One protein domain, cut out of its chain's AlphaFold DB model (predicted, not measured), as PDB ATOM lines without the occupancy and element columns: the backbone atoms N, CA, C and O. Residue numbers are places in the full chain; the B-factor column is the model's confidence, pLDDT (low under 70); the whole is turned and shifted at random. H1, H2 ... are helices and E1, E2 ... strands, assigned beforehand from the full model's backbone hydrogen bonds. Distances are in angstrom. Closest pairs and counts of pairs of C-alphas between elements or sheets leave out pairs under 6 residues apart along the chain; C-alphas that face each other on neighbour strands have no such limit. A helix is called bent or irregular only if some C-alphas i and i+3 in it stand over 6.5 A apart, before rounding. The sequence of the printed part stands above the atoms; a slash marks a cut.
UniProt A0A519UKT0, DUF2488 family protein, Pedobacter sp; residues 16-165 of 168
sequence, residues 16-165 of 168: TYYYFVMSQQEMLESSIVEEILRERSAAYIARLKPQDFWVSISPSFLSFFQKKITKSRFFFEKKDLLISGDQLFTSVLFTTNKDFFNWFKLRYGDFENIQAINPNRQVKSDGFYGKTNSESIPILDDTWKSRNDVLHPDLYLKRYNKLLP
ATOM      1  N   THR A  16      73.490  77.623 -18.683       87.75
ATOM      2  CA  THR A  16      74.620  76.697 -18.619       87.75
ATOM      3  C   THR A  16      74.261  75.560 -17.673       87.75
ATOM      4  O   THR A  16      73.947  75.791 -16.506       87.75
ATOM      5  N   TYR A  17      74.362  74.333 -18.168       89.12
ATOM      6  CA  TYR A  17      74.220  73.131 -17.363       89.12
ATOM      7  C   TYR A  17      75.597  72.615 -16.996       89.12
ATOM      8  O   TYR A  17      76.479  72.470 -17.846       89.12
ATOM      9  N   TYR A  18      75.757  72.313 -15.722       93.31
ATOM     10  CA  TYR A  18      76.895  71.606 -15.173       93.31
ATOM     11  C   TYR A  18      76.464  70.182 -14.867       93.31
ATOM     12  O   TYR A  18      75.316  69.949 -14.484       93.31
ATOM     13  N   TYR A  19      77.366  69.228 -15.048       93.19
ATOM     14  CA  TYR A  19      77.036  67.836 -14.798       93.19
ATOM     15  C   TYR A  19      78.202  67.042 -14.237       93.19
ATOM     16  O   TYR A  19      79.364  67.334 -14.532       93.19
ATOM     17  N   PHE A  20      77.853  66.008 -13.480       94.62
ATOM     18  CA  PHE A  20      78.729  64.918 -13.077       94.62
ATOM     19  C   PHE A  20      78.244  63.625 -13.704       94.62
ATOM     20  O   PHE A  20      77.048  63.365 -13.707       94.62
ATOM     21  N   VAL A  21      79.167  62.810 -14.192       92.81
ATOM     22  CA  VAL A  21      78.916  61.454 -14.674       92.81
ATOM     23  C   VAL A  21      79.591  60.495 -13.705       92.81
ATOM     24  O   VAL A  21      80.768  60.678 -13.415       92.81
ATOM     25  N   MET A  22      78.889  59.471 -13.241       92.88
ATOM     26  CA  MET A  22      79.444  58.410 -12.389       92.88
ATOM     27  C   MET A  22      78.807  57.062 -12.737       92.88
ATOM     28  O   MET A  22      77.946  56.986 -13.616       92.88
ATOM     29  N   SER A  23      79.243  55.976 -12.092       92.44
ATOM     30  CA  SER A  23      78.595  54.674 -12.291       92.44
ATOM     31  C   SER A  23      77.196  54.695 -11.678       92.44
ATOM     32  O   SER A  23      76.944  55.429 -10.719       92.44
ATOM     33  N   GLN A  24      76.282  53.881 -12.198       90.50
ATOM     34  CA  GLN A  24      74.944  53.798 -11.610       90.50
ATOM     35  C   GLN A  24      74.954  53.234 -10.197       90.50
ATOM     36  O   GLN A  24      74.182  53.679  -9.353       90.50
ATOM     37  N   GLN A  25      75.848  52.277  -9.939       90.12
ATOM     38  CA  GLN A  25      76.030  51.724  -8.606       90.12
ATOM     39  C   GLN A  25      76.392  52.833  -7.617       90.12
ATOM     40  O   GLN A  25      75.771  52.947  -6.571       90.12
ATOM     41  N   GLU A  26      77.341  53.696  -7.982       91.00
ATOM     42  CA  GLU A  26      77.734  54.848  -7.169       91.00
ATOM     43  C   GLU A  26      76.548  55.789  -6.907       91.00
ATOM     44  O   GLU A  26      76.282  56.142  -5.765       91.00
ATOM     45  N   MET A  27      75.789  56.144  -7.949       91.81
ATOM     46  CA  MET A  27      74.635  57.044  -7.828       91.81
ATOM     47  C   MET A  27      73.525  56.488  -6.920       91.81
ATOM     48  O   MET A  27      72.841  57.261  -6.254       91.81
ATOM     49  N   LEU A  28      73.311  55.169  -6.926       88.62
ATOM     50  CA  LEU A  28      72.154  54.533  -6.284       88.62
ATOM     51  C   LEU A  28      72.465  53.872  -4.937       88.62
ATOM     52  O   LEU A  28      71.561  53.729  -4.118       88.62
ATOM     53  N   GLU A  29      73.704  53.435  -4.713       89.06
ATOM     54  CA  GLU A  29      74.104  52.718  -3.495       89.06
ATOM     55  C   GLU A  29      74.925  53.587  -2.529       89.06
ATOM     56  O   GLU A  29      75.065  53.222  -1.362       89.06
ATOM     57  N   SER A  30      75.454  54.736  -2.968       90.69
ATOM     58  CA  SER A  30      76.224  55.634  -2.100       90.69
ATOM     59  C   SER A  30      75.320  56.383  -1.120       90.69
ATOM     60  O   SER A  30      74.508  57.222  -1.520       90.69
ATOM     61  N   SER A  31      75.513  56.144   0.181       89.69
ATOM     62  CA  SER A  31      74.807  56.879   1.241       89.69
ATOM     63  C   SER A  31      75.114  58.378   1.213       89.69
ATOM     64  O   SER A  31      74.256  59.183   1.548       89.69
ATOM     65  N   ILE A  32      76.316  58.756   0.766       91.50
ATOM     66  CA  ILE A  32      76.727  60.159   0.647       91.50
ATOM     67  C   ILE A  32      75.937  60.845  -0.473       91.50
ATOM     68  O   ILE A  32      75.439  61.952  -0.278       91.50
ATOM     69  N   VAL A  33      75.796  60.210  -1.646       91.81
ATOM     70  CA  VAL A  33      74.984  60.781  -2.739       91.81
ATOM     71  C   VAL A  33      73.527  60.901  -2.308       91.81
ATOM     72  O   VAL A  33      72.933  61.962  -2.493       91.81
ATOM     73  N   GLU A  34      72.968  59.840  -1.721       92.62
ATOM     74  CA  GLU A  34      71.585  59.825  -1.234       92.62
ATOM     75  C   GLU A  34      71.325  60.987  -0.275       92.62
ATOM     76  O   GLU A  34      70.417  61.784  -0.516       92.62
ATOM     77  N   GLU A  35      72.167  61.137   0.749       90.94
ATOM     78  CA  GLU A  35      72.003  62.158   1.778       90.94
ATOM     79  C   GLU A  35      72.046  63.568   1.181       90.94
ATOM     80  O   GLU A  35      71.149  64.377   1.434       90.94
ATOM     81  N   ILE A  36      73.014  63.840   0.300       92.38
ATOM     82  CA  ILE A  36      73.140  65.129  -0.391       92.38
ATOM     83  C   ILE A  36      71.878  65.451  -1.200       92.38
ATOM     84  O   ILE A  36      71.364  66.574  -1.142       92.38
ATOM     85  N   LEU A  37      71.381  64.490  -1.984       91.69
ATOM     86  CA  LEU A  37      70.208  64.699  -2.833       91.69
ATOM     87  C   LEU A  37      68.933  64.851  -1.996       91.69
ATOM     88  O   LEU A  37      68.100  65.710  -2.312       91.69
ATOM     89  N   ARG A  38      68.792  64.076  -0.916       92.75
ATOM     90  CA  ARG A  38      67.660  64.143   0.014       92.75
ATOM     91  C   ARG A  38      67.617  65.480   0.744       92.75
ATOM     92  O   ARG A  38      66.582  66.146   0.714       92.75
ATOM     93  N   GLU A  39      68.724  65.909   1.348       92.25
ATOM     94  CA  GLU A  39      68.805  67.192   2.061       92.25
ATOM     95  C   GLU A  39      68.559  68.376   1.130       92.25
ATOM     96  O   GLU A  39      67.797  69.291   1.460       92.25
ATOM     97  N   ARG A  40      69.152  68.346  -0.070       90.94
ATOM     98  CA  ARG A  40      68.926  69.391  -1.067       90.94
ATOM     99  C   ARG A  40      67.462  69.432  -1.497       90.94
ATOM    100  O   ARG A  40      66.884  70.513  -1.501       90.94
ATOM    101  N   SER A  41      66.845  68.291  -1.795       89.81
ATOM    102  CA  SER A  41      65.420  68.230  -2.161       89.81
ATOM    103  C   SER A  41      64.530  68.778  -1.041       89.81
ATOM    104  O   SER A  41      63.673  69.628  -1.290       89.81
ATOM    105  N   ALA A  42      64.787  68.375   0.208       89.69
ATOM    106  CA  ALA A  42      64.053  68.865   1.373       89.69
ATOM    107  C   ALA A  42      64.176  70.391   1.529       89.69
ATOM    108  O   ALA A  42      63.178  71.074   1.760       89.69
ATOM    109  N   ALA A  43      65.373  70.949   1.322       89.88
ATOM    110  CA  ALA A  43      65.592  72.393   1.367       89.88
ATOM    111  C   ALA A  43      64.852  73.156   0.251       89.88
ATOM    112  O   ALA A  43      64.512  74.325   0.447       89.88
ATOM    113  N   TYR A  44      64.609  72.531  -0.907       87.12
ATOM    114  CA  TYR A  44      63.864  73.141  -2.016       87.12
ATOM    115  C   TYR A  44      62.375  73.176  -1.701       87.12
ATOM    116  O   TYR A  44      61.761  74.236  -1.825       87.12
ATOM    117  N   ILE A  45      61.839  72.062  -1.195       88.56
ATOM    118  CA  ILE A  45      60.449  71.953  -0.737       88.56
ATOM    119  C   ILE A  45      60.180  72.967   0.382       88.56
ATOM    120  O   ILE A  45      59.261  73.774   0.271       88.56
ATOM    121  N   ALA A  46      61.028  72.997   1.415       91.69
ATOM    122  CA  ALA A  46      60.853  73.879   2.571       91.69
ATOM    123  C   ALA A  46      60.913  75.376   2.222       91.69
ATOM    124  O   ALA A  46      60.342  76.200   2.933       91.69
ATOM    125  N   ARG A  47      61.619  75.745   1.145       92.06
ATOM    126  CA  ARG A  47      61.812  77.143   0.720       92.06
ATOM    127  C   ARG A  47      61.011  77.516  -0.528       92.06
ATOM    128  O   ARG A  47      61.221  78.610  -1.045       92.06
ATOM    129  N   LEU A  48      60.163  76.614  -1.032       88.62
ATOM    130  CA  LEU A  48      59.437  76.765  -2.300       88.62
ATOM    131  C   LEU A  48      60.358  77.198  -3.457       88.62
ATOM    132  O   LEU A  48      59.995  78.022  -4.297       88.62
ATOM    133  N   LYS A  49      61.589  76.672  -3.478       83.44
ATOM    134  CA  LYS A  49      62.567  77.012  -4.513       83.44
ATOM    135  C   LYS A  49      62.298  76.205  -5.784       83.44
ATOM    136  O   LYS A  49      62.072  74.999  -5.686       83.44
ATOM    137  N   PRO A  50      62.396  76.825  -6.974       83.50
ATOM    138  CA  PRO A  50      62.363  76.090  -8.233       83.50
ATOM    139  C   PRO A  50      63.486  75.051  -8.294       83.50
ATOM    140  O   PRO A  50      64.626  75.359  -7.948       83.50
ATOM    141  N   GLN A  51      63.168  73.840  -8.753       81.25
ATOM    142  CA  GLN A  51      64.139  72.763  -8.952       81.25
ATOM    143  C   GLN A  51      65.220  73.183  -9.961       81.25
ATOM    144  O   GLN A  51      64.897  73.649 -11.052       81.25
ATOM    145  N   ASP A  52      66.493  72.979  -9.615       88.31
ATOM    146  CA  ASP A  52      67.647  73.369 -10.442       88.31
ATOM    147  C   ASP A  52      68.699  72.259 -10.608       88.31
ATOM    148  O   ASP A  52      69.820  72.520 -11.056       88.31
ATOM    149  N   PHE A  53      68.372  71.029 -10.204       89.75
ATOM    150  CA  PHE A  53      69.254  69.868 -10.292       89.75
ATOM    151  C   PHE A  53      68.465  68.588 -10.535       89.75
ATOM    152  O   PHE A  53      67.326  68.485 -10.087       89.75
ATOM    153  N   TRP A  54      69.059  67.607 -11.210       88.62
ATOM    154  CA  TRP A  54      68.354  66.395 -11.635       88.62
ATOM    155  C   TRP A  54      69.292  65.213 -11.791       88.62
ATOM    156  O   TRP A  54      70.471  65.401 -12.071       88.62
ATOM    157  N   VAL A  55      68.761  64.001 -11.654       88.50
ATOM    158  CA  VAL A  55      69.502  62.760 -11.879       88.50
ATOM    159  C   VAL A  55      68.879  62.018 -13.054       88.50
ATOM    160  O   VAL A  55      67.661  61.887 -13.119       88.50
ATOM    161  N   SER A  56      69.713  61.533 -13.970       85.31
ATOM    162  CA  SER A  56      69.318  60.609 -15.038       85.31
ATOM    163  C   SER A  56      70.198  59.367 -14.980       85.31
ATOM    164  O   SER A  56      71.406  59.442 -14.733       85.31
ATOM    165  N   ILE A  57      69.572  58.213 -15.167       86.56
ATOM    166  CA  ILE A  57      70.239  56.918 -15.286       86.56
ATOM    167  C   ILE A  57      70.494  56.680 -16.785       86.56
ATOM    168  O   ILE A  57      69.806  57.253 -17.608       86.56
ATOM    169  N   SER A  58      71.530  55.943 -17.180       84.00
ATOM    170  CA  SER A  58      71.897  55.630 -18.581       84.00
ATOM    171  C   SER A  58      71.569  56.701 -19.639       84.00
ATOM    172  O   SER A  58      70.888  56.403 -20.627       84.00
ATOM    173  N   PRO A  59      72.019  57.958 -19.487       81.75
ATOM    174  CA  PRO A  59      71.566  58.989 -20.399       81.75
ATOM    175  C   PRO A  59      72.168  58.803 -21.792       81.75
ATOM    176  O   PRO A  59      73.389  58.756 -21.972       81.75
ATOM    177  N   SER A  60      71.306  58.783 -22.809       77.62
ATOM    178  CA  SER A  60      71.691  58.466 -24.190       77.62
ATOM    179  C   SER A  60      72.712  59.435 -24.802       77.62
ATOM    180  O   SER A  60      73.510  59.023 -25.644       77.62
ATOM    181  N   PHE A  61      72.759  60.702 -24.366       78.62
ATOM    182  CA  PHE A  61      73.717  61.684 -24.895       78.62
ATOM    183  C   PHE A  61      75.177  61.375 -24.533       78.62
ATOM    184  O   PHE A  61      76.086  61.891 -25.181       78.62
ATOM    185  N   LEU A  62      75.446  60.546 -23.518       79.69
ATOM    186  CA  LEU A  62      76.828  60.202 -23.175       79.69
ATOM    187  C   LEU A  62      77.523  59.382 -24.265       79.69
ATOM    188  O   LEU A  62      78.752  59.396 -24.332       79.69
ATOM    189  N   SER A  63      76.760  58.767 -25.174       79.12
ATOM    190  CA  SER A  63      77.289  58.134 -26.388       79.12
ATOM    191  C   SER A  63      78.164  59.093 -27.213       79.12
ATOM    192  O   SER A  63      79.235  58.701 -27.677       79.12
ATOM    193  N   PHE A  64      77.816  60.386 -27.289       80.69
ATOM    194  CA  PHE A  64      78.633  61.405 -27.968       80.69
ATOM    195  C   PHE A  64      80.014  61.596 -27.323       80.69
ATOM    196  O   PHE A  64      80.975  62.002 -27.983       80.69
ATOM    197  N   PHE A  65      80.137  61.285 -26.033       83.12
ATOM    198  CA  PHE A  65      81.382  61.380 -25.281       83.12
ATOM    199  C   PHE A  65      82.095  60.033 -25.125       83.12
ATOM    200  O   PHE A  65      83.175  60.005 -24.537       83.12
ATOM    201  N   GLN A  66      81.573  58.938 -25.686       82.69
ATOM    202  CA  GLN A  66      82.089  57.583 -25.462       82.69
ATOM    203  C   GLN A  66      83.587  57.464 -25.764       82.69
ATOM    204  O   GLN A  66      84.341  56.970 -24.933       82.69
ATOM    205  N   LYS A  67      84.064  58.019 -26.886       85.00
ATOM    206  CA  LYS A  67      85.499  58.013 -27.240       85.00
ATOM    207  C   LYS A  67      86.385  58.764 -26.236       85.00
ATOM    208  O   LYS A  67      87.576  58.478 -26.135       85.00
ATOM    209  N   LYS A  68      85.841  59.776 -25.556       87.19
ATOM    210  CA  LYS A  68      86.550  60.508 -24.498       87.19
ATOM    211  C   LYS A  68      86.525  59.693 -23.207       87.19
ATOM    212  O   LYS A  68      87.578  59.459 -22.627       87.19
ATOM    213  N   ILE A  69      85.346  59.198 -22.829       86.56
ATOM    214  CA  ILE A  69      85.125  58.362 -21.645       86.56
ATOM    215  C   ILE A  69      86.069  57.155 -21.647       86.56
ATOM    216  O   ILE A  69      86.754  56.932 -20.655       86.56
ATOM    217  N   THR A  70      86.200  56.438 -22.766       88.56
ATOM    218  CA  THR A  70      87.040  55.228 -22.853       88.56
ATOM    219  C   THR A  70      88.536  55.475 -22.650       88.56
ATOM    220  O   THR A  70      89.276  54.532 -22.393       88.56
ATOM    221  N   LYS A  71      88.996  56.728 -22.746       90.31
ATOM    222  CA  LYS A  71      90.398  57.120 -22.517       90.31
ATOM    223  C   LYS A  71      90.690  57.565 -21.088       90.31
ATOM    224  O   LYS A  71      91.824  57.925 -20.787       90.31
ATOM    225  N   SER A  72      89.667  57.640 -20.252       90.94
ATOM    226  CA  SER A  72      89.802  58.152 -18.897       90.94
ATOM    227  C   SER A  72      90.311  57.116 -17.912       90.94
ATOM    228  O   SER A  72      90.199  55.906 -18.136       90.94
ATOM    229  N   ARG A  73      90.780  57.610 -16.764       92.81
ATOM    230  CA  ARG A  73      91.129  56.741 -15.648       92.81
ATOM    231  C   ARG A  73      89.889  56.081 -15.047       92.81
ATOM    232  O   ARG A  73      89.920  54.879 -14.801       92.81
ATOM    233  N   PHE A  74      88.793  56.829 -14.911       92.69
ATOM    234  CA  PHE A  74      87.510  56.308 -14.427       92.69
ATOM    235  C   PHE A  74      87.045  55.065 -15.194       92.69
ATOM    236  O   PHE A  74      86.684  54.056 -14.592       92.69
ATOM    237  N   PHE A  75      87.080  55.119 -16.529       92.31
ATOM    238  CA  PHE A  75      86.652  53.996 -17.359       92.31
ATOM    239  C   PHE A  75      87.587  52.798 -17.229       92.31
ATOM    240  O   PHE A  75      87.113  51.671 -17.154       92.31
ATOM    241  N   PHE A  76      88.901  53.031 -17.188       90.94
ATOM    242  CA  PHE A  76      89.874  51.957 -17.005       90.94
ATOM    243  C   PHE A  76      89.675  51.227 -15.669       90.94
ATOM    244  O   PHE A  76      89.719  50.002 -15.630       90.94
ATOM    245  N   GLU A  77      89.431  51.968 -14.586       89.88
ATOM    246  CA  GLU A  77      89.290  51.406 -13.237       89.88
ATOM    247  C   GLU A  77      87.934  50.748 -12.987       89.88
ATOM    248  O   GLU A  77      87.861  49.758 -12.266       89.88
ATOM    249  N   LYS A  78      86.857  51.307 -13.548       90.06
ATOM    250  CA  LYS A  78      85.484  50.865 -13.273       90.06
ATOM    251  C   LYS A  78      84.825  50.189 -14.475       90.06
ATOM    252  O   LYS A  78      83.606  50.088 -14.499       90.06
ATOM    253  N   LYS A  79      85.593  49.723 -15.467       90.12
ATOM    254  CA  LYS A  79      85.072  49.166 -16.730       90.12
ATOM    255  C   LYS A  79      83.932  48.164 -16.515       90.12
ATOM    256  O   LYS A  79      82.887  48.305 -17.143       90.12
ATOM    257  N   ASP A  80      84.120  47.224 -15.596       86.75
ATOM    258  CA  ASP A  80      83.160  46.147 -15.322       86.75
ATOM    259  C   ASP A  80      81.860  46.652 -14.673       86.75
ATOM    260  O   ASP A  80      80.816  46.035 -14.822       86.75
ATOM    261  N   LEU A  81      81.898  47.808 -14.001       84.62
ATOM    262  CA  LEU A  81      80.714  48.474 -13.438       84.62
ATOM    263  C   LEU A  81      79.991  49.362 -14.457       84.62
ATOM    264  O   LEU A  81      78.882  49.837 -14.207       84.62
ATOM    265  N   LEU A  82      80.668  49.684 -15.557       87.31
ATOM    266  CA  LEU A  82      80.209  50.647 -16.547       87.31
ATOM    267  C   LEU A  82      79.695  49.971 -17.809       87.31
ATOM    268  O   LEU A  82      78.990  50.624 -18.570       87.31
ATOM    269  N   ILE A  83      80.046  48.712 -18.063       85.31
ATOM    270  CA  ILE A  83      79.731  48.029 -19.317       85.31
ATOM    271  C   ILE A  83      79.028  46.710 -19.042       85.31
ATOM    272  O   ILE A  83      79.566  45.845 -18.361       85.31
ATOM    273  N   SER A  84      77.886  46.519 -19.697       81.75
ATOM    274  CA  SER A  84      77.300  45.196 -19.893       81.75
ATOM    275  C   SER A  84      76.958  45.032 -21.374       81.75
ATOM    276  O   SER A  84      76.134  45.768 -21.921       81.75
ATOM    277  N   GLY A  85      77.625  44.083 -22.037       81.75
ATOM    278  CA  GLY A  85      77.599  43.960 -23.496       81.75
ATOM    279  C   GLY A  85      78.196  45.198 -24.173       81.75
ATOM    280  O   GLY A  85      79.284  45.637 -23.813       81.75
ATOM    281  N   ASP A  86      77.460  45.784 -25.120       75.06
ATOM    282  CA  ASP A  86      77.866  47.005 -25.840       75.06
ATOM    283  C   ASP A  86      77.334  48.303 -25.200       75.06
ATOM    284  O   ASP A  86      77.512  49.398 -25.740       75.06
ATOM    285  N   GLN A  87      76.654  48.204 -24.055       77.38
ATOM    286  CA  GLN A  87      75.977  49.333 -23.417       77.38
ATOM    287  C   GLN A  87      76.802  49.933 -22.279       77.38
ATOM    288  O   GLN A  87      77.366  49.213 -21.456       77.38
ATOM    289  N   LEU A  88      76.822  51.269 -22.217       82.44
ATOM    290  CA  LEU A  88      77.453  52.032 -21.142       82.44
ATOM    291  C   LEU A  88      76.418  52.418 -20.075       82.44
ATOM    292  O   LEU A  88      75.578  53.291 -20.296       82.44
ATOM    293  N   PHE A  89      76.532  51.826 -18.893       85.38
ATOM    294  CA  PHE A  89      75.692  52.087 -17.730       85.38
ATOM    295  C   PHE A  89      76.334  53.148 -16.838       85.38
ATOM    296  O   PHE A  89      77.192  52.887 -15.996       85.38
ATOM    297  N   THR A  90      75.896  54.387 -17.022       89.69
ATOM    298  CA  THR A  90      76.341  55.547 -16.236       89.69
ATOM    299  C   THR A  90      75.143  56.312 -15.708       89.69
ATOM    300  O   THR A  90      74.029  56.132 -16.186       89.69
ATOM    301  N   SER A  91      75.361  57.162 -14.718       90.31
ATOM    302  CA  SER A  91      74.368  58.103 -14.213       90.31
ATOM    303  C   SER A  91      74.910  59.511 -14.308       90.31
ATOM    304  O   SER A  91      76.120  59.725 -14.203       90.31
ATOM    305  N   VAL A  92      74.007  60.471 -14.478       91.00
ATOM    306  CA  VAL A  92      74.350  61.884 -14.555       91.00
ATOM    307  C   VAL A  92      73.578  62.677 -13.521       91.00
ATOM    308  O   VAL A  92      72.355  62.604 -13.478       91.00
ATOM    309  N   LEU A  93      74.303  63.463 -12.727       92.25
ATOM    310  CA  LEU A  93      73.750  64.533 -11.901       92.25
ATOM    311  C   LEU A  93      73.934  65.855 -12.646       92.25
ATOM    312  O   LEU A  93      75.064  66.290 -12.855       92.25
ATOM    313  N   PHE A  94      72.834  66.490 -13.022       90.75
ATOM    314  CA  PHE A  94      72.785  67.801 -13.658       90.75
ATOM    315  C   PHE A  94      72.470  68.897 -12.656       90.75
ATOM    316  O   PHE A  94      71.723  68.678 -11.705       90.75
ATOM    317  N   THR A  95      72.954  70.108 -12.922       91.38
ATOM    318  CA  THR A  95      72.471  71.320 -12.265       91.38
ATOM    319  C   THR A  95      72.730  72.575 -13.095       91.38
ATOM    320  O   THR A  95      73.732  72.667 -13.801       91.38
ATOM    321  N   THR A  96      71.858  73.575 -12.988       91.12
ATOM    322  CA  THR A  96      72.132  74.942 -13.472       91.12
ATOM    323  C   THR A  96      72.819  75.807 -12.405       91.12
ATOM    324  O   THR A  96      73.257  76.925 -12.679       91.12
ATOM    325  N   ASN A  97      72.975  75.285 -11.186       93.31
ATOM    326  CA  ASN A  97      73.541  75.978 -10.039       93.31
ATOM    327  C   ASN A  97      75.050  75.717  -9.917       93.31
ATOM    328  O   ASN A  97      75.496  74.661  -9.463       93.31
ATOM    329  N   LYS A  98      75.852  76.711 -10.308       94.88
ATOM    330  CA  LYS A  98      77.319  76.625 -10.292       94.88
ATOM    331  C   LYS A  98      77.895  76.423  -8.886       94.88
ATOM    332  O   LYS A  98      78.901  75.728  -8.740       94.88
ATOM    333  N   ASP A  99      77.274  77.003  -7.862       95.56
ATOM    334  CA  ASP A  99      77.751  76.870  -6.482       95.56
ATOM    335  C   ASP A  99      77.539  75.449  -5.976       95.56
ATOM    336  O   ASP A  99      78.454  74.860  -5.405       95.56
ATOM    337  N   PHE A 100      76.376  74.858  -6.268       94.81
ATOM    338  CA  PHE A 100      76.126  73.448  -5.978       94.81
ATOM    339  C   PHE A 100      77.097  72.534  -6.724       94.81
ATOM    340  O   PHE A 100      77.669  71.632  -6.120       94.81
ATOM    341  N   PHE A 101      77.345  72.807  -8.006       95.50
ATOM    342  CA  PHE A 101      78.331  72.066  -8.788       95.50
ATOM    343  C   PHE A 101      79.727  72.103  -8.142       95.50
ATOM    344  O   PHE A 101      80.330  71.059  -7.901       95.50
ATOM    345  N   ASN A 102      80.232  73.291  -7.800       95.06
ATOM    346  CA  ASN A 102      81.544  73.427  -7.163       95.06
ATOM    347  C   ASN A 102      81.583  72.766  -5.778       95.06
ATOM    348  O   ASN A 102      82.555  72.098  -5.435       95.06
ATOM    349  N   TRP A 103      80.517  72.932  -4.994       94.56
ATOM    350  CA  TRP A 103      80.374  72.333  -3.670       94.56
ATOM    351  C   TRP A 103      80.404  70.802  -3.728       94.56
ATOM    352  O   TRP A 103      81.112  70.188  -2.931       94.56
ATOM    353  N   PHE A 104      79.690  70.208  -4.691       94.06
ATOM    354  CA  PHE A 104      79.629  68.759  -4.888       94.06
ATOM    355  C   PHE A 104      80.991  68.218  -5.321       94.06
ATOM    356  O   PHE A 104      81.490  67.263  -4.731       94.06
ATOM    357  N   LYS A 105      81.647  68.899  -6.273       92.12
ATOM    358  CA  LYS A 105      82.998  68.556  -6.737       92.12
ATOM    359  C   LYS A 105      84.020  68.494  -5.597       92.12
ATOM    360  O   LYS A 105      84.906  67.655  -5.628       92.12
ATOM    361  N   LEU A 106      83.927  69.396  -4.619       90.19
ATOM    362  CA  LEU A 106      84.872  69.459  -3.498       90.19
ATOM    363  C   LEU A 106      84.601  68.423  -2.399       90.19
ATOM    364  O   LEU A 106      85.492  68.167  -1.596       90.19
ATOM    365  N   ARG A 107      83.381  67.882  -2.313       87.25
ATOM    366  CA  ARG A 107      82.955  67.017  -1.199       87.25
ATOM    367  C   ARG A 107      82.823  65.556  -1.559       87.25
ATOM    368  O   ARG A 107      83.074  64.718  -0.705       87.25
ATOM    369  N   TYR A 108      82.367  65.267  -2.771       89.00
ATOM    370  CA  TYR A 108      81.996  63.906  -3.103       89.00
ATOM    371  C   TYR A 108      83.208  63.047  -3.449       89.00
ATOM    372  O   TYR A 108      83.410  61.985  -2.873       89.00
ATOM    373  N   GLY A 109      84.011  63.507  -4.400       86.25
ATOM    374  CA  GLY A 109      85.073  62.688  -4.953       86.25
ATOM    375  C   GLY A 109      85.853  63.407  -6.034       86.25
ATOM    376  O   GLY A 109      85.606  64.576  -6.349       86.25
ATOM    377  N   ASP A 110      86.810  62.691  -6.601       91.25
ATOM    378  CA  ASP A 110      87.724  63.225  -7.600       91.25
ATOM    379  C   ASP A 110      87.191  62.932  -9.003       91.25
ATOM    380  O   ASP A 110      87.124  61.784  -9.438       91.25
ATOM    381  N   PHE A 111      86.779  63.978  -9.714       93.25
ATOM    382  CA  PHE A 111      86.181  63.860 -11.040       93.25
ATOM    383  C   PHE A 111      87.118  64.403 -12.117       93.25
ATOM    384  O   PHE A 111      87.648  65.515 -12.015       93.25
ATOM    385  N   GLU A 112      87.247  63.665 -13.214       93.94
ATOM    386  CA  GLU A 112      87.990  64.101 -14.393       93.94
ATOM    387  C   GLU A 112      87.192  65.124 -15.215       93.94
ATOM    388  O   GLU A 112      85.988  64.992 -15.430       93.94
ATOM    389  N   ASN A 113      87.867  66.145 -15.747       93.31
ATOM    390  CA  ASN A 113      87.228  67.061 -16.688       93.31
ATOM    391  C   ASN A 113      87.051  66.369 -18.046       93.31
ATOM    392  O   ASN A 113      88.036  66.113 -18.738       93.31
ATOM    393  N   ILE A 114      85.809  66.151 -18.484       90.06
ATOM    394  CA  ILE A 114      85.503  65.474 -19.756       90.06
ATOM    395  C   ILE A 114      86.054  66.208 -20.992       90.06
ATOM    396  O   ILE A 114      86.264  65.611 -22.049       90.06
ATOM    397  N   GLN A 115      86.295  67.519 -20.882       88.25
ATOM    398  CA  GLN A 115      86.881  68.329 -21.953       88.25
ATOM    399  C   GLN A 115      88.414  68.259 -21.970       88.25
ATOM    400  O   GLN A 115      89.011  68.551 -23.003       88.25
ATOM    401  N   ALA A 116      89.038  67.852 -20.864       90.25
ATOM    402  CA  ALA A 116      90.485  67.830 -20.672       90.25
ATOM    403  C   ALA A 116      90.931  66.520 -20.001       90.25
ATOM    404  O   ALA A 116      91.648  66.529 -19.000       90.25
ATOM    405  N   ILE A 117      90.465  65.387 -20.537       89.06
ATOM    406  CA  ILE A 117      90.855  64.061 -20.047       89.06
ATOM    407  C   ILE A 117      92.354  63.879 -20.272       89.06
ATOM    408  O   ILE A 117      92.846  64.073 -21.384       89.06
ATOM    409  N   ASN A 118      93.058  63.485 -19.213       88.19
ATOM    410  CA  ASN A 118      94.472  63.144 -19.255       88.19
ATOM    411  C   ASN A 118      94.614  61.615 -19.183       88.19
ATOM    412  O   ASN A 118      94.487  61.062 -18.092       88.19
ATOM    413  N   PRO A 119      94.913  60.924 -20.299       83.06
ATOM    414  CA  PRO A 119      95.066  59.465 -20.307       83.06
ATOM    415  C   PRO A 119      96.205  58.963 -19.410       83.06
ATOM    416  O   PRO A 119      96.193  57.815 -18.983       83.06
ATOM    417  N   ASN A 120      97.177  59.828 -19.104       86.50
ATOM    418  CA  ASN A 120      98.316  59.505 -18.247       86.50
ATOM    419  C   ASN A 120      98.037  59.799 -16.765       86.50
ATOM    420  O   ASN A 120      98.948  59.741 -15.938       86.50
ATOM    421  N   ARG A 121      96.796  60.162 -16.410       87.50
ATOM    422  CA  ARG A 121      96.391  60.366 -15.019       87.50
ATOM    423  C   ARG A 121      96.574  59.062 -14.236       87.50
ATOM    424  O   ARG A 121      96.009  58.036 -14.594       87.50
ATOM    425  N   GLN A 122      97.325  59.133 -13.139       86.62
ATOM    426  CA  GLN A 122      97.552  57.995 -12.237       86.62
ATOM    427  C   GLN A 122      96.613  57.984 -11.024       86.62
ATOM    428  O   GLN A 122      96.442  56.952 -10.385       86.62
ATOM    429  N   VAL A 123      96.011  59.129 -10.698       88.00
ATOM    430  CA  VAL A 123      95.096  59.270  -9.560       88.00
ATOM    431  C   VAL A 123      93.736  58.678  -9.913       88.00
ATOM    432  O   VAL A 123      93.216  58.968 -10.995       88.00
ATOM    433  N   LYS A 124      93.172  57.899  -8.979       90.06
ATOM    434  CA  LYS A 124      91.820  57.331  -9.050       90.06
ATOM    435  C   LYS A 124      90.796  58.396  -9.449       90.06
ATOM    436  O   LYS A 124      90.950  59.569  -9.114       90.06
ATOM    437  N   SER A 125      89.761  57.980 -10.165       92.38
ATOM    438  CA  SER A 125      88.668  58.863 -10.563       92.38
ATOM    439  C   SER A 125      87.318  58.260 -10.193       92.38
ATOM    440  O   SER A 125      87.063  57.073 -10.408       92.38
ATOM    441  N   ASP A 126      86.437  59.087  -9.642       92.38
ATOM    442  CA  ASP A 126      85.067  58.721  -9.286       92.38
ATOM    443  C   ASP A 126      84.077  58.998 -10.422       92.38
ATOM    444  O   ASP A 126      82.932  58.542 -10.367       92.38
ATOM    445  N   GLY A 127      84.528  59.675 -11.484       93.69
ATOM    446  CA  GLY A 127      83.699  59.970 -12.641       93.69
ATOM    447  C   GLY A 127      84.221  61.101 -13.519       93.69
ATOM    448  O   GLY A 127      85.400  61.454 -13.508       93.69
ATOM    449  N   PHE A 128      83.299  61.723 -14.252       93.31
ATOM    450  CA  PHE A 128      83.559  62.931 -15.034       93.31
ATOM    451  C   PHE A 128      82.774  64.114 -14.519       93.31
ATOM    452  O   PHE A 128      81.688  63.961 -13.970       93.31
ATOM    453  N   TYR A 129      83.261  65.306 -14.822       94.75
ATOM    454  CA  TYR A 129      82.439  66.497 -14.820       94.75
ATOM    455  C   TYR A 129      82.564  67.249 -16.138       94.75
ATOM    456  O   TYR A 129      83.576  67.173 -16.844       94.75
ATOM    457  N   GLY A 130      81.538  68.030 -16.449       92.44
ATOM    458  CA  GLY A 130      81.533  68.902 -17.606       92.44
ATOM    459  C   GLY A 130      80.522  70.026 -17.471       92.44
ATOM    460  O   GLY A 130      79.793  70.144 -16.486       92.44
ATOM    461  N   LYS A 131      80.511  70.876 -18.492       91.31
ATOM    462  CA  LYS A 131      79.494  71.903 -18.682       91.31
ATOM    463  C   LYS A 131      79.073  71.941 -20.141       91.31
ATOM    464  O   LYS A 131      79.857  71.589 -21.025       91.31
ATOM    465  N   THR A 132      77.847  72.365 -20.375       85.56
ATOM    466  CA  THR A 132      77.220  72.415 -21.695       85.56
ATOM    467  C   THR A 132      76.159  73.502 -21.721       85.56
ATOM    468  O   THR A 132      75.567  73.825 -20.692       85.56
ATOM    469  N   ASN A 133      75.901  74.040 -22.907       81.00
ATOM    470  CA  ASN A 133      74.724  74.864 -23.145       81.00
ATOM    471  C   ASN A 133      73.586  73.958 -23.636       81.00
ATOM    472  O   ASN A 133      73.820  72.794 -23.979       81.00
ATOM    473  N   SER A 134      72.356  74.467 -23.648       64.44
ATOM    474  CA  SER A 134      71.174  73.652 -23.943       64.44
ATOM    475  C   SER A 134      71.097  73.106 -25.373       64.44
ATOM    476  O   SER A 134      70.382  72.141 -25.601       64.44
ATOM    477  N   GLU A 135      71.840  73.675 -26.326       59.59
ATOM    478  CA  GLU A 135      71.888  73.210 -27.723       59.59
ATOM    479  C   GLU A 135      72.755  71.960 -27.934       59.59
ATOM    480  O   GLU A 135      72.510  71.186 -28.853       59.59
ATOM    481  N   SER A 136      73.779  71.745 -27.099       54.66
ATOM    482  CA  SER A 136      74.778  70.685 -27.316       54.66
ATOM    483  C   SER A 136      74.451  69.354 -26.638       54.66
ATOM    484  O   SER A 136      75.129  68.359 -26.891       54.66
ATOM    485  N   ILE A 137      73.404  69.308 -25.811       56.06
ATOM    486  CA  ILE A 137      72.765  68.056 -25.402       56.06
ATOM    487  C   ILE A 137      71.369  68.062 -26.021       56.06
ATOM    488  O   ILE A 137      70.555  68.892 -25.620       56.06
ATOM    489  N   PRO A 138      71.040  67.143 -26.945       48.78
ATOM    490  CA  PRO A 138      69.700  67.058 -27.513       48.78
ATOM    491  C   PRO A 138      68.704  66.449 -26.503       48.78
ATOM    492  O   PRO A 138      68.019  65.503 -26.837       48.78
ATOM    493  N   ILE A 139      68.661  66.907 -25.245       48.34
ATOM    494  CA  ILE A 139      67.779  66.429 -24.159       48.34
ATOM    495  C   ILE A 139      67.590  67.573 -23.140       48.34
ATOM    496  O   ILE A 139      68.061  67.506 -22.013       48.34
ATOM    497  N   LEU A 140      66.927  68.662 -23.522       48.41
ATOM    498  CA  LEU A 140      66.317  69.594 -22.554       48.41
ATOM    499  C   LEU A 140      64.903  70.004 -22.982       48.41
ATOM    500  O   LEU A 140      64.380  71.017 -22.535       48.41
ATOM    501  N   ASP A 141      64.272  69.195 -23.830       47.53
ATOM    502  CA  ASP A 141      62.823  69.065 -23.751       47.53
ATOM    503  C   ASP A 141      62.505  68.393 -22.403       47.53
ATOM    504  O   ASP A 141      63.282  67.543 -21.951       47.53
ATOM    505  N   ASP A 142      61.395  68.754 -21.760       48.41
ATOM    506  CA  ASP A 142      60.973  68.322 -20.415       48.41
ATOM    507  C   ASP A 142      60.973  66.785 -20.214       48.41
ATOM    508  O   ASP A 142      60.899  66.291 -19.091       48.41
ATOM    509  N   THR A 143      61.144  66.020 -21.293       46.00
ATOM    510  CA  THR A 143      61.326  64.562 -21.391       46.00
ATOM    511  C   THR A 143      62.419  63.923 -20.523       46.00
ATOM    512  O   THR A 143      62.456  62.697 -20.446       46.00
ATOM    513  N   TRP A 144      63.343  64.659 -19.899       50.72
ATOM    514  CA  TRP A 144      64.290  64.065 -18.934       50.72
ATOM    515  C   TRP A 144      63.715  63.999 -17.506       50.72
ATOM    516  O   TRP A 144      64.254  63.276 -16.672       50.72
ATOM    517  N   LYS A 145      62.582  64.667 -17.230       47.56
ATOM    518  CA  LYS A 145      61.921  64.701 -15.909       47.56
ATOM    519  C   LYS A 145      61.201  63.403 -15.509       47.56
ATOM    520  O   LYS A 145      60.602  63.371 -14.438       47.56
ATOM    521  N   SER A 146      61.227  62.340 -16.317       41.94
ATOM    522  CA  SER A 146      60.464  61.112 -16.015       41.94
ATOM    523  C   SER A 146      60.883  59.853 -16.785       41.94
ATOM    524  O   SER A 146      60.066  58.945 -16.961       41.94
ATOM    525  N   ARG A 147      62.128  59.741 -17.263       48.94
ATOM    526  CA  ARG A 147      62.528  58.512 -17.962       48.94
ATOM    527  C   ARG A 147      62.947  57.405 -16.997       48.94
ATOM    528  O   ARG A 147      63.836  57.579 -16.169       48.94
ATOM    529  N   ASN A 148      62.322  56.239 -17.172       50.75
ATOM    530  CA  ASN A 148      62.835  54.954 -16.700       50.75
ATOM    531  C   ASN A 148      64.039  54.575 -17.562       50.75
ATOM    532  O   ASN A 148      63.942  53.745 -18.466       50.75
ATOM    533  N   ASP A 149      65.159  55.241 -17.328       64.75
ATOM    534  CA  ASP A 149      66.383  54.899 -18.023       64.75
ATOM    535  C   ASP A 149      66.973  53.601 -17.432       64.75
ATOM    536  O   ASP A 149      66.914  53.339 -16.229       64.75
ATOM    537  N   VAL A 150      67.493  52.753 -18.317       68.81
ATOM    538  CA  VAL A 150      67.855  51.351 -18.061       68.81
ATOM    539  C   VAL A 150      68.908  51.223 -16.951       68.81
ATOM    540  O   VAL A 150      69.973  51.847 -17.033       68.81
ATOM    541  N   LEU A 151      68.646  50.388 -15.937       78.31
ATOM    542  CA  LEU A 151      69.614  50.105 -14.871       78.31
ATOM    543  C   LEU A 151      70.641  49.050 -15.305       78.31
ATOM    544  O   LEU A 151      70.370  48.218 -16.166       78.31
ATOM    545  N   HIS A 152      71.813  49.047 -14.679       80.62
ATOM    546  CA  HIS A 152      72.794  47.980 -14.842       80.62
ATOM    547  C   HIS A 152      72.180  46.635 -14.398       80.62
ATOM    548  O   HIS A 152      71.537  46.601 -13.342       80.62
ATOM    549  N   PRO A 153      72.378  45.527 -15.141       78.62
ATOM    550  CA  PRO A 153      71.794  44.217 -14.824       78.62
ATOM    551  C   PRO A 153      71.985  43.776 -13.367       78.62
ATOM    552  O   PRO A 153      71.026  43.383 -12.701       78.62
ATOM    553  N   ASP A 154      73.194  43.937 -12.833       82.19
ATOM    554  CA  ASP A 154      73.513  43.542 -11.455       82.19
ATOM    555  C   ASP A 154      72.689  44.293 -10.400       82.19
ATOM    556  O   ASP A 154      72.379  43.745  -9.340       82.19
ATOM    557  N   LEU A 155      72.289  45.537 -10.681       81.31
ATOM    558  CA  LEU A 155      71.467  46.329  -9.763       81.31
ATOM    559  C   LEU A 155      70.031  45.803  -9.702       81.31
ATOM    560  O   LEU A 155      69.423  45.825  -8.628       81.31
ATOM    561  N   TYR A 156      69.499  45.278 -10.812       75.75
ATOM    562  CA  TYR A 156      68.214  44.578 -10.795       75.75
ATOM    563  C   TYR A 156      68.298  43.340  -9.905       75.75
ATOM    564  O   TYR A 156      67.491  43.205  -8.985       75.75
ATOM    565  N   LEU A 157      69.299  42.480 -10.121       79.31
ATOM    566  CA  LEU A 157      69.484  41.258  -9.331       79.31
ATOM    567  C   LEU A 157      69.604  41.566  -7.836       79.31
ATOM    568  O   LEU A 157      68.896  40.972  -7.028       79.31
ATOM    569  N   LYS A 158      70.414  42.562  -7.457       81.00
ATOM    570  CA  LYS A 158      70.526  43.019  -6.061       81.00
ATOM    571  C   LYS A 158      69.189  43.493  -5.487       81.00
ATOM    572  O   LYS A 158      68.861  43.159  -4.348       81.00
ATOM    573  N   ARG A 159      68.412  44.272  -6.249       71.88
ATOM    574  CA  ARG A 159      67.102  44.774  -5.806       71.88
ATOM    575  C   ARG A 159      66.104  43.636  -5.594       71.88
ATOM    576  O   ARG A 159      65.419  43.639  -4.577       71.88
ATOM    577  N   TYR A 160      66.035  42.674  -6.514       63.47
ATOM    578  CA  TYR A 160      65.135  41.524  -6.398       63.47
ATOM    579  C   TYR A 160      65.582  40.545  -5.306       63.47
ATOM    580  O   TYR A 160      64.744  40.088  -4.537       63.47
ATOM    581  N   ASN A 161      66.885  40.318  -5.128       67.25
ATOM    582  CA  ASN A 161      67.404  39.482  -4.040       67.25
ATOM    583  C   ASN A 161      67.092  40.053  -2.649       67.25
ATOM    584  O   ASN A 161      66.883  39.284  -1.722       67.25
ATOM    585  N   LYS A 162      66.993  41.382  -2.494       61.69
ATOM    586  CA  LYS A 162      66.510  42.013  -1.249       61.69
ATOM    587  C   LYS A 162      65.010  41.814  -0.997       61.69
ATOM    588  O   LYS A 162      64.576  41.974   0.137       61.69
ATOM    589  N   LEU A 163      64.226  41.496  -2.028       55.53
ATOM    590  CA  LEU A 163      62.786  41.217  -1.927       55.53
ATOM    591  C   LEU A 163      62.482  39.721  -1.745       55.53
ATOM    592  O   LEU A 163      61.406  39.378  -1.268       55.53
ATOM    593  N   LEU A 164      63.440  38.850  -2.072       52.84
ATOM    594  CA  LEU A 164      63.351  37.399  -1.917       52.84
ATOM    595  C   LEU A 164      63.747  36.794  -0.545       52.84
ATOM    596  O   LEU A 164      63.536  35.593  -0.412       52.84
ATOM    597  N   PRO A 165      64.229  37.503   0.507       54.66
ATOM    598  CA  PRO A 165      64.588  36.858   1.779       54.66
ATOM    599  C   PRO A 165      63.365  36.426   2.616       54.66
ATOM    600  O   PRO A 165      63.505  36.118   3.793       54.66
TER     601      PRO A 165
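What this domain is: This is residues 16 to 165 of the 168 residues of the protein "DUF2488 family protein" of Pedobacter sp (UniProt A0A519UKT0). A strongly twisted sheet of five strands makes the core, with H1 and H5 on one face and H4 on the other: three layers, helices on both faces of a sheet. H2, the longest helix, and H3 only graze the sheet, and a tail, residues 156 to 165, of which 156 to 161 belong to H6, sticks out. The printed part has 150 residues with six named helices and five named strands, in the order E1 H1 H2 E2 H3 H4 E3 H5 E4 E5 H6. The mixed sheet runs E2 E3 E1 E5 E4; the class is mixed, helices and strands. The whole is compact, with a radius of gyration of the C-alphas of 15.6 A and spans of 46 by 42 by 30 A.

How they stand to each other: Start at E1, residues 17 to 23, antiparallel to E3, residues 90 to 95, on one side, where N 20 and O 93 are 2.9 A apart, and to E5, residues 127 to 132, on the other side, where N 19 and O 130 are 3.0 A apart, both within hydrogen-bond range. Edge strand E2, residues 53 to 57, is antiparallel to E3, with N 54 and O 94 within hydrogen-bond range at 2.9 A; edge strand E4, residues 111 to 113, is parallel to E5, with N 112 and O 127 at 2.9 A. H1, residues 24 to 29, stands up from the sheet over E3 at a height of 8.5 A; their closest C-alphas are those of Gln 24 and Ser 91, 5.1 A apart. H2, residues 31 to 46, touches H1 only at the corner, with its residues 33 to 34 alone; the closest C-alphas, of Met 27 and Val 33, are 6.3 A apart. H3, residues 60 to 69, is irregular, with C-alphas 64 and 67 7.7 A apart. H4, residues 73 to 82, is irregular too, with C-alphas 77 and 80 8.3 A apart; on the opposite face from H1, it is only just over E5, with 3 of its 10 C-alphas, and their closest C-alphas, of Phe 74 and Gly 127, are 5.6 A apart. H5, residues 98 to 107, on the same face as H1, runs along E1 at 12 degrees on the local plane; their closest C-alphas, of Tyr 18 and Phe 101, are 6.6 A apart. E1, H1 H2, E2 and E3, H5, E4 are split strand-helix-strand units, each with two strands of one sheet that are not neighbours and helices between them along the chain; E3 lies between E1 and E2 in the sheet, E1 and E5 lie between E3 and E4, and both crossovers are right-handed. H6, residues 153 to 161, is not on the sheet. Every O i to N i+4 pair is within hydrogen-bond range in H1, H2, H5 and H6, but 4 of 6 in H4 and 2 of 6 in H3, where 6 of 7 O i to N i+3 pairs are.

Where its parts are: Find C-alpha 17 at (74.220, 73.131, -17.363); from there E1 runs 19.6 A. H2 runs 22.0 A from C-alpha 31 at (74.807, 56.879, 1.241). H6 ends at C-alpha 161, (67.404, 39.482, -4.040).

The domain as a whole: The C-alphas farthest apart, of Glu 135 and Pro 165, are 47.4 A apart. The printed part has no cut; the links E4 to E5 and E5 to H6 are long. Look for pLDDT under 70 at residues 134 to 150 and 160 to 165.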